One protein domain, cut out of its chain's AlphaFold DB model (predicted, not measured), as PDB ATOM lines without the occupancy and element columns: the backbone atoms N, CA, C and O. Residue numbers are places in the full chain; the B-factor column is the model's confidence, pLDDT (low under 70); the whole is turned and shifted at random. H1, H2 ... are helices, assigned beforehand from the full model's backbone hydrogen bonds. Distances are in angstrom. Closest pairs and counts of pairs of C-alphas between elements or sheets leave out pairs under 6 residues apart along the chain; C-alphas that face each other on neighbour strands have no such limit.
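What this domain is: This is residues 2 to 80 of the 103 residues of an uncharacterized protein of Nitrospirales bacterium (UniProt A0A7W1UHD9). One long helix, H1, sets off at a slant from a helical hairpin made by H2 and H3: residues 14 to 22 of H1 pack on residues 35 to 40 of H2, giving an open V, and residues 2 to 12 of H1 stick out free. H3 folds back beside H2 to make the hairpin, running opposite ways to it, and stays apart from H1. The printed part has 79 residues with three named helices, in the order H1, H2, H3, and no named strand; the class is all helix. It is only just loose, close to compact, with a radius of gyration of the C-alphas of 14.3 A, and flat, spanning 41 by 33 by 16 A.

Where its parts are: H1, residues 2 to 26, is the longest helix, 35.8 A from C-alpha 2 at (-25.008, -44.563, 86.950) to C-alpha 26 at (-22.176, -66.250, 115.294). H2, residues 35 to 55, measures 29.7 A. H3, residues 64 to 79, measures 22.6 A and ends with C-alpha 79 at (-20.826, -53.864, 118.643).

How they stand to each other: H1 touches H2 at a steep tilt of 49 degrees, opposite ways; their closest C-alphas, those of Ala 18 and Pro 35, are 4.6 A apart. H2 and H3 form a helical hairpin and touch at a shallow tilt of 29 degrees, opposite ways. H2 touches H3 with residues 42 to 46 alone, and H3 touches H2 with residues 68 to 75 alone; their closest C-alphas, those of Phe 42 and Met 75, are 6.5 A apart. H1 and H3 are apart. In H1, H2 and H3 every O i to N i+4 pair is within hydrogen-bond range.

The domain as a whole: The two C-alphas farthest apart, those of Asp 26 and Gln 57, are 41.0 A from each other. The printed part has no cut, and both links, of 8 residues each, are short. Residues 61 to 66, of which 64 to 66 belong to H3, stand free. The mean pLDDT of the printed part is 83.9, and residues 2 to 9 are under 70.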
ATOM      1  N   SER A   2     -25.371 -44.650  85.529       53.62
ATOM      2  CA  SER A   2     -25.008 -44.563  86.950       53.62
ATOM      3  C   SER A   2     -25.847 -45.487  87.849       53.62
ATOM      4  O   SER A   2     -25.278 -46.197  88.667       53.62
ATOM      5  N   ASP A   3     -27.168 -45.575  87.676       50.03
ATOM      6  CA  ASP A   3     -28.028 -46.302  88.628       50.03
ATOM      7  C   ASP A   3     -27.699 -47.784  88.833       50.03
ATOM      8  O   ASP A   3     -27.693 -48.237  89.974       50.03
ATOM      9  N   MET A   4     -27.378 -48.537  87.774       56.16
ATOM     10  CA  MET A   4     -27.022 -49.959  87.905       56.16
ATOM     11  C   MET A   4     -25.651 -50.155  88.555       56.16
ATOM     12  O   MET A   4     -25.480 -51.090  89.331       56.16
ATOM     13  N   PHE A   5     -24.688 -49.269  88.289       52.22
ATOM     14  CA  PHE A   5     -23.361 -49.352  88.900       52.22
ATOM     15  C   PHE A   5     -23.433 -49.003  90.390       52.22
ATOM     16  O   PHE A   5     -22.912 -49.742  91.219       52.22
ATOM     17  N   PHE A   6     -24.165 -47.942  90.741       54.03
ATOM     18  CA  PHE A   6     -24.388 -47.546  92.130       54.03
ATOM     19  C   PHE A   6     -25.215 -48.586  92.888       54.03
ATOM     20  O   PHE A   6     -24.785 -49.026  93.949       54.03
ATOM     21  N   HIS A   7     -26.347 -49.051  92.353       58.06
ATOM     22  CA  HIS A   7     -27.166 -50.046  93.051       58.06
ATOM     23  C   HIS A   7     -26.439 -51.371  93.249       58.06
ATOM     24  O   HIS A   7     -26.520 -51.937  94.339       58.06
ATOM     25  N   ASN A   8     -25.728 -51.862  92.232       61.31
ATOM     26  CA  ASN A   8     -25.107 -53.176  92.318       61.31
ATOM     27  C   ASN A   8     -23.840 -53.141  93.190       61.31
ATOM     28  O   ASN A   8     -23.701 -53.985  94.068       61.31
ATOM     29  N   HIS A   9     -22.967 -52.132  93.057       62.66
ATOM     30  CA  HIS A   9     -21.773 -52.047  93.913       62.66
ATOM     31  C   HIS A   9     -22.099 -51.726  95.369       62.66
ATOM     32  O   HIS A   9     -21.501 -52.312  96.271       62.66
ATOM     33  N   ILE A  10     -23.042 -50.810  95.612       71.56
ATOM     34  CA  ILE A  10     -23.401 -50.418  96.976       71.56
ATOM     35  C   ILE A  10     -24.083 -51.583  97.690       71.56
ATOM     36  O   ILE A  10     -23.763 -51.857  98.846       71.56
ATOM     37  N   ARG A  11     -24.983 -52.300  97.006       76.75
ATOM     38  CA  ARG A  11     -25.649 -53.472  97.581       76.75
ATOM     39  C   ARG A  11     -24.651 -54.587  97.885       76.75
ATOM     40  O   ARG A  11     -24.612 -55.034  99.022       76.75
ATOM     41  N   VAL A  12     -23.779 -54.941  96.936       80.50
ATOM     42  CA  VAL A  12     -22.743 -55.972  97.142       80.50
ATOM     43  C   VAL A  12     -21.822 -55.624  98.314       80.50
ATOM     44  O   VAL A  12     -21.475 -56.497  99.107       80.50
ATOM     45  N   PHE A  13     -21.457 -54.349  98.474       82.31
ATOM     46  CA  PHE A  13     -20.645 -53.913  99.608       82.31
ATOM     47  C   PHE A  13     -21.390 -54.037 100.947       82.31
ATOM     48  O   PHE A  13     -20.829 -54.544 101.922       82.31
ATOM     49  N   TYR A  14     -22.653 -53.600 101.006       85.94
ATOM     50  CA  TYR A  14     -23.470 -53.742 102.214       85.94
ATOM     51  C   TYR A  14     -23.700 -55.204 102.583       85.94
ATOM     52  O   TYR A  14     -23.598 -55.538 103.761       85.94
ATOM     53  N   ASP A  15     -23.949 -56.064 101.597       88.00
ATOM     54  CA  ASP A  15     -24.157 -57.497 101.803       88.00
ATOM     55  C   ASP A  15     -22.873 -58.174 102.296       88.00
ATOM     56  O   ASP A  15     -22.917 -58.971 103.233       88.00
ATOM     57  N   PHE A  16     -21.712 -57.799 101.747       90.25
ATOM     58  CA  PHE A  16     -20.414 -58.271 102.232       90.25
ATOM     59  C   PHE A  16     -20.179 -57.882 103.699       90.25
ATOM     60  O   PHE A  16     -19.839 -58.730 104.530       90.25
ATOM     61  N   LEU A  17     -20.390 -56.607 104.040       90.25
ATOM     62  CA  LEU A  17     -20.182 -56.118 105.401       90.25
ATOM     63  C   LEU A  17     -21.193 -56.728 106.383       90.25
ATOM     64  O   LEU A  17     -20.821 -57.111 107.491       90.25
ATOM     65  N   ALA A  18     -22.453 -56.864 105.970       92.31
ATOM     66  CA  ALA A  18     -23.487 -57.534 106.746       92.31
ATOM     67  C   ALA A  18     -23.139 -59.013 106.983       92.31
ATOM     68  O   ALA A  18     -23.253 -59.482 108.112       92.31
ATOM     69  N   GLY A  19     -22.643 -59.724 105.966       93.75
ATOM     70  CA  GLY A  19     -22.183 -61.108 106.096       93.75
ATOM     71  C   GLY A  19     -21.021 -61.253 107.082       93.75
ATOM     72  O   GLY A  19     -21.022 -62.154 107.921       93.75
ATOM     73  N   TYR A  20     -20.063 -60.323 107.056       92.69
ATOM     74  CA  TYR A  20     -18.986 -60.294 108.044       92.69
ATOM     75  C   TYR A  20     -19.501 -60.040 109.469       92.69
ATOM     76  O   TYR A  20     -19.098 -60.735 110.403       92.69
ATOM     77  N   ILE A  21     -20.407 -59.072 109.648       90.50
ATOM     78  CA  ILE A  21     -21.010 -58.779 110.956       90.50
ATOM     79  C   ILE A  21     -21.779 -60.001 111.466       90.50
ATOM     80  O   ILE A  21     -21.596 -60.364 112.623       90.50
ATOM     81  N   GLN A  22     -22.559 -60.668 110.610       92.75
ATOM     82  CA  GLN A  22     -23.280 -61.892 110.965       92.75
ATOM     83  C   GLN A  22     -22.319 -62.980 111.449       92.75
ATOM     84  O   GLN A  22     -22.491 -63.485 112.554       92.75
ATOM     85  N   LYS A  23     -21.240 -63.250 110.704       94.00
ATOM     86  CA  LYS A  23     -20.222 -64.227 111.116       94.00
ATOM     87  C   LYS A  23     -19.644 -63.914 112.502       94.00
ATOM     88  O   LYS A  23     -19.484 -64.796 113.334       94.00
ATOM     89  N   ARG A  24     -19.366 -62.639 112.783       91.06
ATOM     90  CA  ARG A  24     -18.837 -62.204 114.087       91.06
ATOM     91  C   ARG A  24     -19.870 -62.274 115.216       91.06
ATOM     92  O   ARG A  24     -19.473 -62.406 116.376       91.06
ATOM     93  N   ILE A  25     -21.160 -62.171 114.903       90.25
ATOM     94  CA  ILE A  25     -22.254 -62.438 115.847       90.25
ATOM     95  C   ILE A  25     -22.306 -63.936 116.158       90.25
ATOM     96  O   ILE A  25     -22.387 -64.300 117.331       90.25
ATOM     97  N   ASP A  26     -22.184 -64.790 115.140       92.12
ATOM     98  CA  ASP A  26     -22.176 -66.250 115.294       92.12
ATOM     99  C   ASP A  26     -20.988 -66.713 116.161       92.12
ATOM    100  O   ASP A  26     -21.150 -67.537 117.062       92.12
ATOM    101  N   ASP A  27     -19.825 -66.073 115.992       91.69
ATOM    102  CA  ASP A  27     -18.626 -66.259 116.827       91.69
ATOM    103  C   ASP A  27     -18.765 -65.671 118.253       91.69
ATOM    104  O   ASP A  27     -17.813 -65.686 119.038       91.69
ATOM    105  N   ARG A  28     -19.930 -65.102 118.604       87.44
ATOM    106  CA  ARG A  28     -20.213 -64.388 119.867       87.44
ATOM    107  C   ARG A  28     -19.260 -63.227 120.165       87.44
ATOM    108  O   ARG A  28     -19.133 -62.798 121.311       87.44
ATOM    109  N   ALA A  29     -18.593 -62.695 119.145       85.94
ATOM    110  CA  ALA A  29     -17.717 -61.541 119.290       85.94
ATOM    111  C   ALA A  29     -18.508 -60.225 119.280       85.94
ATOM    112  O   ALA A  29     -18.099 -59.257 119.929       85.94
ATOM    113  N   PHE A  30     -19.626 -60.186 118.546       87.50
ATOM    114  CA  PHE A  30     -20.526 -59.037 118.466       87.50
ATOM    115  C   PHE A  30     -21.881 -59.298 119.131       87.50
ATOM    116  O   PHE A  30     -22.324 -60.434 119.281       87.50
ATOM    117  N   GLN A  31     -22.539 -58.213 119.533       85.50
ATOM    118  CA  GLN A  31     -23.915 -58.192 120.017       85.50
ATOM    119  C   GLN A  31     -24.882 -58.693 118.934       85.50
ATOM    120  O   GLN A  31     -24.664 -58.399 117.758       85.50
ATOM    121  N   PRO A  32     -25.983 -59.368 119.309       87.00
ATOM    122  CA  PRO A  32     -26.996 -59.828 118.364       87.00
ATOM    123  C   PRO A  32     -27.806 -58.639 117.827       87.00
ATOM    124  O   PRO A  32     -28.867 -58.293 118.345       87.00
ATOM    125  N   VAL A  33     -27.277 -57.982 116.797       88.50
ATOM    126  CA  VAL A  33     -27.903 -56.857 116.091       88.50
ATOM    127  C   VAL A  33     -28.258 -57.263 114.666       88.50
ATOM    128  O   VAL A  33     -27.669 -58.188 114.117       88.50
ATOM    129  N   GLN A  34     -29.183 -56.541 114.028       91.44
ATOM    130  CA  GLN A  34     -29.457 -56.753 112.606       91.44
ATOM    131  C   GLN A  34     -28.237 -56.334 111.757       91.44
ATOM    132  O   GLN A  34     -27.918 -55.137 111.720       91.44
ATOM    133  N   PRO A  35     -27.564 -57.261 111.043       90.38
ATOM    134  CA  PRO A  35     -26.267 -56.985 110.418       90.38
ATOM    135  C   PRO A  35     -26.313 -55.889 109.353       90.38
ATOM    136  O   PRO A  35     -25.421 -55.047 109.284       90.38
ATOM    137  N   LEU A  36     -27.385 -55.849 108.558       89.25
ATOM    138  CA  LEU A  36     -27.559 -54.842 107.510       89.25
ATOM    139  C   LEU A  36     -27.722 -53.426 108.086       89.25
ATOM    140  O   LEU A  36     -27.211 -52.458 107.522       89.25
ATOM    141  N   ILE A  37     -28.394 -53.299 109.235       90.25
ATOM    142  CA  ILE A  37     -28.545 -52.016 109.936       90.25
ATOM    143  C   ILE A  37     -27.187 -51.558 110.475       90.25
ATOM    144  O   ILE A  37     -26.824 -50.395 110.301       90.25
ATOM    145  N   ALA A  38     -26.409 -52.466 111.066       91.00
ATOM    146  CA  ALA A  38     -25.066 -52.165 111.556       91.00
ATOM    147  C   ALA A  38     -24.106 -51.763 110.419       91.00
ATOM    148  O   ALA A  38     -23.374 -50.779 110.545       91.00
ATOM    149  N   ALA A  39     -24.163 -52.458 109.277       90.94
ATOM    150  CA  ALA A  39     -23.413 -52.104 108.074       90.94
ATOM    151  C   ALA A  39     -23.795 -50.705 107.552       90.94
ATOM    152  O   ALA A  39     -22.925 -49.893 107.225       90.94
ATOM    153  N   ARG A  40     -25.097 -50.387 107.533       90.25
ATOM    154  CA  ARG A  40     -25.601 -49.060 107.146       90.25
ATOM    155  C   ARG A  40     -25.150 -47.964 108.108       90.25
ATOM    156  O   ARG A  40     -24.762 -46.895 107.649       90.25
ATOM    157  N   ALA A  41     -25.164 -48.217 109.416       90.88
ATOM    158  CA  ALA A  41     -24.696 -47.257 110.414       90.88
ATOM    159  C   ALA A  41     -23.206 -46.927 110.230       90.88
ATOM    160  O   ALA A  41     -22.829 -45.754 110.250       90.88
ATOM    161  N   PHE A  42     -22.371 -47.939 109.976       89.75
ATOM    162  CA  PHE A  42     -20.948 -47.739 109.697       89.75
ATOM    163  C   PHE A  42     -20.713 -46.881 108.451       89.75
ATOM    164  O   PHE A  42     -20.004 -45.875 108.509       89.75
ATOM    165  N   MET A  43     -21.365 -47.223 107.339       88.44
ATOM    166  CA  MET A  43     -21.247 -46.433 106.113       88.44
ATOM    167  C   MET A  43     -21.817 -45.027 106.262       88.44
ATOM    168  O   MET A  43     -21.272 -44.096 105.680       88.44
ATOM    169  N   GLY A  44     -22.861 -44.848 107.073       89.44
ATOM    170  CA  GLY A  44     -23.395 -43.533 107.408       89.44
ATOM    171  C   GLY A  44     -22.332 -42.615 108.010       89.44
ATOM    172  O   GLY A  44     -22.220 -41.471 107.581       89.44
ATOM    173  N   MET A  45     -21.497 -43.124 108.925       90.81
ATOM    174  CA  MET A  45     -20.393 -42.346 109.509       90.81
ATOM    175  C   MET A  45     -19.376 -41.903 108.444       90.81
ATOM    176  O   MET A  45     -18.999 -40.732 108.403       90.81
ATOM    177  N   LEU A  46     -18.986 -42.809 107.541       88.12
ATOM    178  CA  LEU A  46     -18.027 -42.520 106.467       88.12
ATOM    179  C   LEU A  46     -18.581 -41.542 105.424       88.12
ATOM    180  O   LEU A  46     -17.916 -40.569 105.059       88.12
ATOM    181  N   ILE A  47     -19.802 -41.792 104.949       88.31
ATOM    182  CA  ILE A  47     -20.463 -40.970 103.931       88.31
ATOM    183  C   ILE A  47     -20.716 -39.570 104.484       88.31
ATOM    184  O   ILE A  47     -20.428 -38.593 103.798       88.31
ATOM    185  N   TYR A  48     -21.206 -39.461 105.721       87.94
ATOM    186  CA  TYR A  48     -21.476 -38.169 106.343       87.94
ATOM    187  C   TYR A  48     -20.197 -37.353 106.537       87.94
ATOM    188  O   TYR A  48     -20.166 -36.173 106.192       87.94
ATOM    189  N   HIS A  49     -19.115 -37.990 106.998       87.00
ATOM    190  CA  HIS A  49     -17.813 -37.336 107.077       87.00
ATOM    191  C   HIS A  49     -17.359 -36.822 105.706       87.00
ATOM    192  O   HIS A  49     -17.042 -35.641 105.567       87.00
ATOM    193  N   ARG A  50     -17.414 -37.666 104.665       84.62
ATOM    194  CA  ARG A  50     -17.012 -37.260 103.312       84.62
ATOM    195  C   ARG A  50     -17.881 -36.130 102.765       84.62
ATOM    196  O   ARG A  50     -17.355 -35.233 102.111       84.62
ATOM    197  N   LEU A  51     -19.183 -36.159 103.035       88.00
ATOM    198  CA  LEU A  51     -20.121 -35.119 102.626       88.00
ATOM    199  C   LEU A  51     -19.769 -33.775 103.274       88.00
ATOM    200  O   LEU A  51     -19.723 -32.767 102.573       88.00
ATOM    201  N   LEU A  52     -19.437 -33.763 104.569       87.06
ATOM    202  CA  LEU A  52     -18.989 -32.551 105.260       87.06
ATOM    203  C   LEU A  52     -17.667 -32.014 104.707       87.06
ATOM    204  O   LEU A  52     -17.542 -30.815 104.452       87.06
ATOM    205  N   THR A  53     -16.692 -32.888 104.472       83.94
ATOM    206  CA  THR A  53     -15.384 -32.463 103.962       83.94
ATOM    207  C   THR A  53     -15.463 -31.962 102.518       83.94
ATOM    208  O   THR A  53     -14.801 -30.985 102.185       83.94
ATOM    209  N   VAL A  54     -16.280 -32.588 101.661       83.19
ATOM    210  CA  VAL A  54     -16.403 -32.206 100.242       83.19
ATOM    211  C   VAL A  54     -17.289 -30.977 100.052       83.19
ATOM    212  O   VAL A  54     -16.899 -30.069  99.324       83.19
ATOM    213  N   LEU A  55     -18.473 -30.937 100.673       84.12
ATOM    214  CA  LEU A  55     -19.438 -29.859 100.424       84.12
ATOM    215  C   LEU A  55     -19.147 -28.603 101.244       84.12
ATOM    216  O   LEU A  55     -19.347 -27.498 100.751       84.12
ATOM    217  N   PHE A  56     -18.676 -28.763 102.480       81.00
ATOM    218  CA  PHE A  56     -18.510 -27.645 103.413       81.00
ATOM    219  C   PHE A  56     -17.045 -27.296 103.676       81.00
ATOM    220  O   PHE A  56     -16.776 -26.428 104.501       81.00
ATOM    221  N   GLN A  57     -16.100 -27.980 103.016       81.19
ATOM    222  CA  GLN A  57     -14.656 -27.821 103.239       81.19
ATOM    223  C   GLN A  57     -14.270 -27.917 104.727       81.19
ATOM    224  O   GLN A  57     -13.249 -27.380 105.158       81.19
ATOM    225  N   ALA A  58     -15.088 -28.623 105.517       78.06
ATOM    226  CA  ALA A  58     -14.908 -28.821 106.947       78.06
ATOM    227  C   ALA A  58     -13.824 -29.880 107.169       78.06
ATOM    228  O   ALA A  58     -14.101 -31.044 107.478       78.06
ATOM    229  N   GLN A  59     -12.581 -29.483 106.914       75.62
ATOM    230  CA  GLN A  59     -11.425 -30.341 107.096       75.62
ATOM    231  C   GLN A  59     -11.160 -30.528 108.583       75.62
ATOM    232  O   GLN A  59     -11.144 -29.584 109.373       75.62
ATOM    233  N   LEU A  60     -10.957 -31.783 108.947       79.88
ATOM    234  CA  LEU A  60     -10.442 -32.153 110.245       79.88
ATOM    235  C   LEU A  60      -8.908 -32.159 110.178       79.88
ATOM    236  O   LEU A  60      -8.358 -32.529 109.142       79.88
ATOM    237  N   PRO A  61      -8.202 -31.759 111.251       82.06
ATOM    238  CA  PRO A  61      -6.737 -31.754 111.271       82.06
ATOM    239  C   PRO A  61      -6.124 -33.166 111.273       82.06
ATOM    240  O   PRO A  61      -4.917 -33.306 111.102       82.06
ATOM    241  N   GLN A  62      -6.930 -34.205 111.502       86.19
ATOM    242  CA  GLN A  62      -6.504 -35.602 111.509       86.19
ATOM    243  C   GLN A  62      -6.290 -36.151 110.095       86.19
ATOM    244  O   GLN A  62      -6.930 -35.722 109.135       86.19
ATOM    245  N   THR A  63      -5.424 -37.159 109.978       87.12
ATOM    246  CA  THR A  63      -5.219 -37.856 108.705       87.12
ATOM    247  C   THR A  63      -6.426 -38.728 108.345       87.12
ATOM    248  O   THR A  63      -7.227 -39.116 109.200       87.12
ATOM    249  N   ALA A  64      -6.558 -39.088 107.064       81.75
ATOM    250  CA  ALA A  64      -7.605 -40.009 106.620       81.75
ATOM    251  C   ALA A  64      -7.523 -41.378 107.329       81.75
ATOM    252  O   ALA A  64      -8.553 -42.009 107.574       81.75
ATOM    253  N   GLU A  65      -6.311 -41.818 107.680       83.94
ATOM    254  CA  GLU A  65      -6.066 -43.053 108.427       83.94
ATOM    255  C   GLU A  65      -6.598 -42.947 109.861       83.94
ATOM    256  O   GLU A  65      -7.402 -43.786 110.273       83.94
ATOM    257  N   ASP A  66      -6.258 -41.874 110.580       87.44
ATOM    258  CA  ASP A  66      -6.729 -41.631 111.953       87.44
ATOM    259  C   ASP A  66      -8.258 -41.565 112.035       87.44
ATOM    260  O   ASP A  66      -8.886 -42.117 112.946       87.44
ATOM    261  N   ILE A  67      -8.877 -40.900 111.058       87.62
ATOM    262  CA  ILE A  67     -10.334 -40.776 110.958       87.62
ATOM    263  C   ILE A  67     -10.969 -42.151 110.715       87.62
ATOM    264  O   ILE A  67     -11.928 -42.527 111.395       87.62
ATOM    265  N   SER A  68     -10.404 -42.935 109.794       85.31
ATOM    266  CA  SER A  68     -10.888 -44.284 109.481       85.31
ATOM    267  C   SER A  68     -10.767 -45.220 110.686       85.31
ATOM    268  O   SER A  68     -11.731 -45.907 111.036       85.31
ATOM    269  N   LEU A  69      -9.621 -45.196 111.373       88.50
ATOM    270  CA  LEU A  69      -9.392 -45.947 112.609       88.50
ATOM    271  C   LEU A  69     -10.388 -45.551 113.697       88.50
ATOM    272  O   LEU A  69     -10.916 -46.414 114.400       88.50
ATOM    273  N   THR A  70     -10.692 -44.259 113.816       90.50
ATOM    274  CA  THR A  70     -11.676 -43.759 114.779       90.50
ATOM    275  C   THR A  70     -13.069 -44.320 114.493       90.50
ATOM    276  O   THR A  70     -13.708 -44.844 115.405       90.50
ATOM    277  N   PHE A  71     -13.533 -44.301 113.239       89.56
ATOM    278  CA  PHE A  71     -14.843 -44.864 112.883       89.56
ATOM    279  C   PHE A  71     -14.924 -46.371 113.107       89.56
ATOM    280  O   PHE A  71     -15.922 -46.858 113.647       89.56
ATOM    281  N   VAL A  72     -13.867 -47.107 112.752       89.31
ATOM    282  CA  VAL A  72     -13.785 -48.547 113.025       89.31
ATOM    283  C   VAL A  72     -13.824 -48.799 114.529       89.31
ATOM    284  O   VAL A  72     -14.604 -49.631 114.984       89.31
ATOM    285  N   ASN A  73     -13.062 -48.051 115.327       90.31
ATOM    286  CA  ASN A  73     -13.060 -48.196 116.781       90.31
ATOM    287  C   ASN A  73     -14.430 -47.907 117.400       90.31
ATOM    288  O   ASN A  73     -14.875 -48.671 118.258       90.31
ATOM    289  N   ILE A  74     -15.117 -46.849 116.962       89.56
ATOM    290  CA  ILE A  74     -16.472 -46.518 117.429       89.56
ATOM    291  C   ILE A  74     -17.437 -47.657 117.097       89.56
ATOM    292  O   ILE A  74     -18.131 -48.148 117.990       89.56
ATOM    293  N   MET A  75     -17.443 -48.123 115.846       88.50
ATOM    294  CA  MET A  75     -18.303 -49.225 115.412       88.50
ATOM    295  C   MET A  75     -18.017 -50.503 116.209       88.50
ATOM    296  O   MET A  75     -18.926 -51.097 116.782       88.50
ATOM    297  N   MET A  76     -16.754 -50.923 116.274       86.19
ATOM    298  CA  MET A  76     -16.356 -52.165 116.935       86.19
ATOM    299  C   MET A  76     -16.647 -52.121 118.431       86.19
ATOM    300  O   MET A  76     -17.130 -53.104 118.984       86.19
ATOM    301  N   ASN A  77     -16.389 -50.997 119.100       87.12
ATOM    302  CA  ASN A  77     -16.704 -50.858 120.520       87.12
ATOM    303  C   ASN A  77     -18.213 -50.801 120.781       87.12
ATOM    304  O   ASN A  77     -18.650 -51.336 121.794       87.12
ATOM    305  N   GLY A  78     -19.000 -50.223 119.870       81.38
ATOM    306  CA  GLY A  78     -20.463 -50.249 119.941       81.38
ATOM    307  C   GLY A  78     -21.070 -51.635 119.694       81.38
ATOM    308  O   GLY A  78     -22.149 -51.924 120.202       81.38
ATOM    309  N   LEU A  79     -20.379 -52.502 118.946       81.75
ATOM    310  CA  LEU A  79     -20.826 -53.864 118.643       81.75
ATOM    311  C   LEU A  79     -20.314 -54.922 119.623       81.75
ATOM    312  O   LEU A  79     -20.823 -56.039 119.606       81.75
ATOM    313  N   LYS A  80     -19.323 -54.624 120.468       82.94
ATOM    314  CA  LYS A  80     -18.845 -55.578 121.479       82.94
ATOM    315  C   LYS A  80     -19.955 -55.882 122.480       82.94
ATOM    316  O   LYS A  80     -20.628 -54.979 122.970       82.94
TER     317      LYS A  80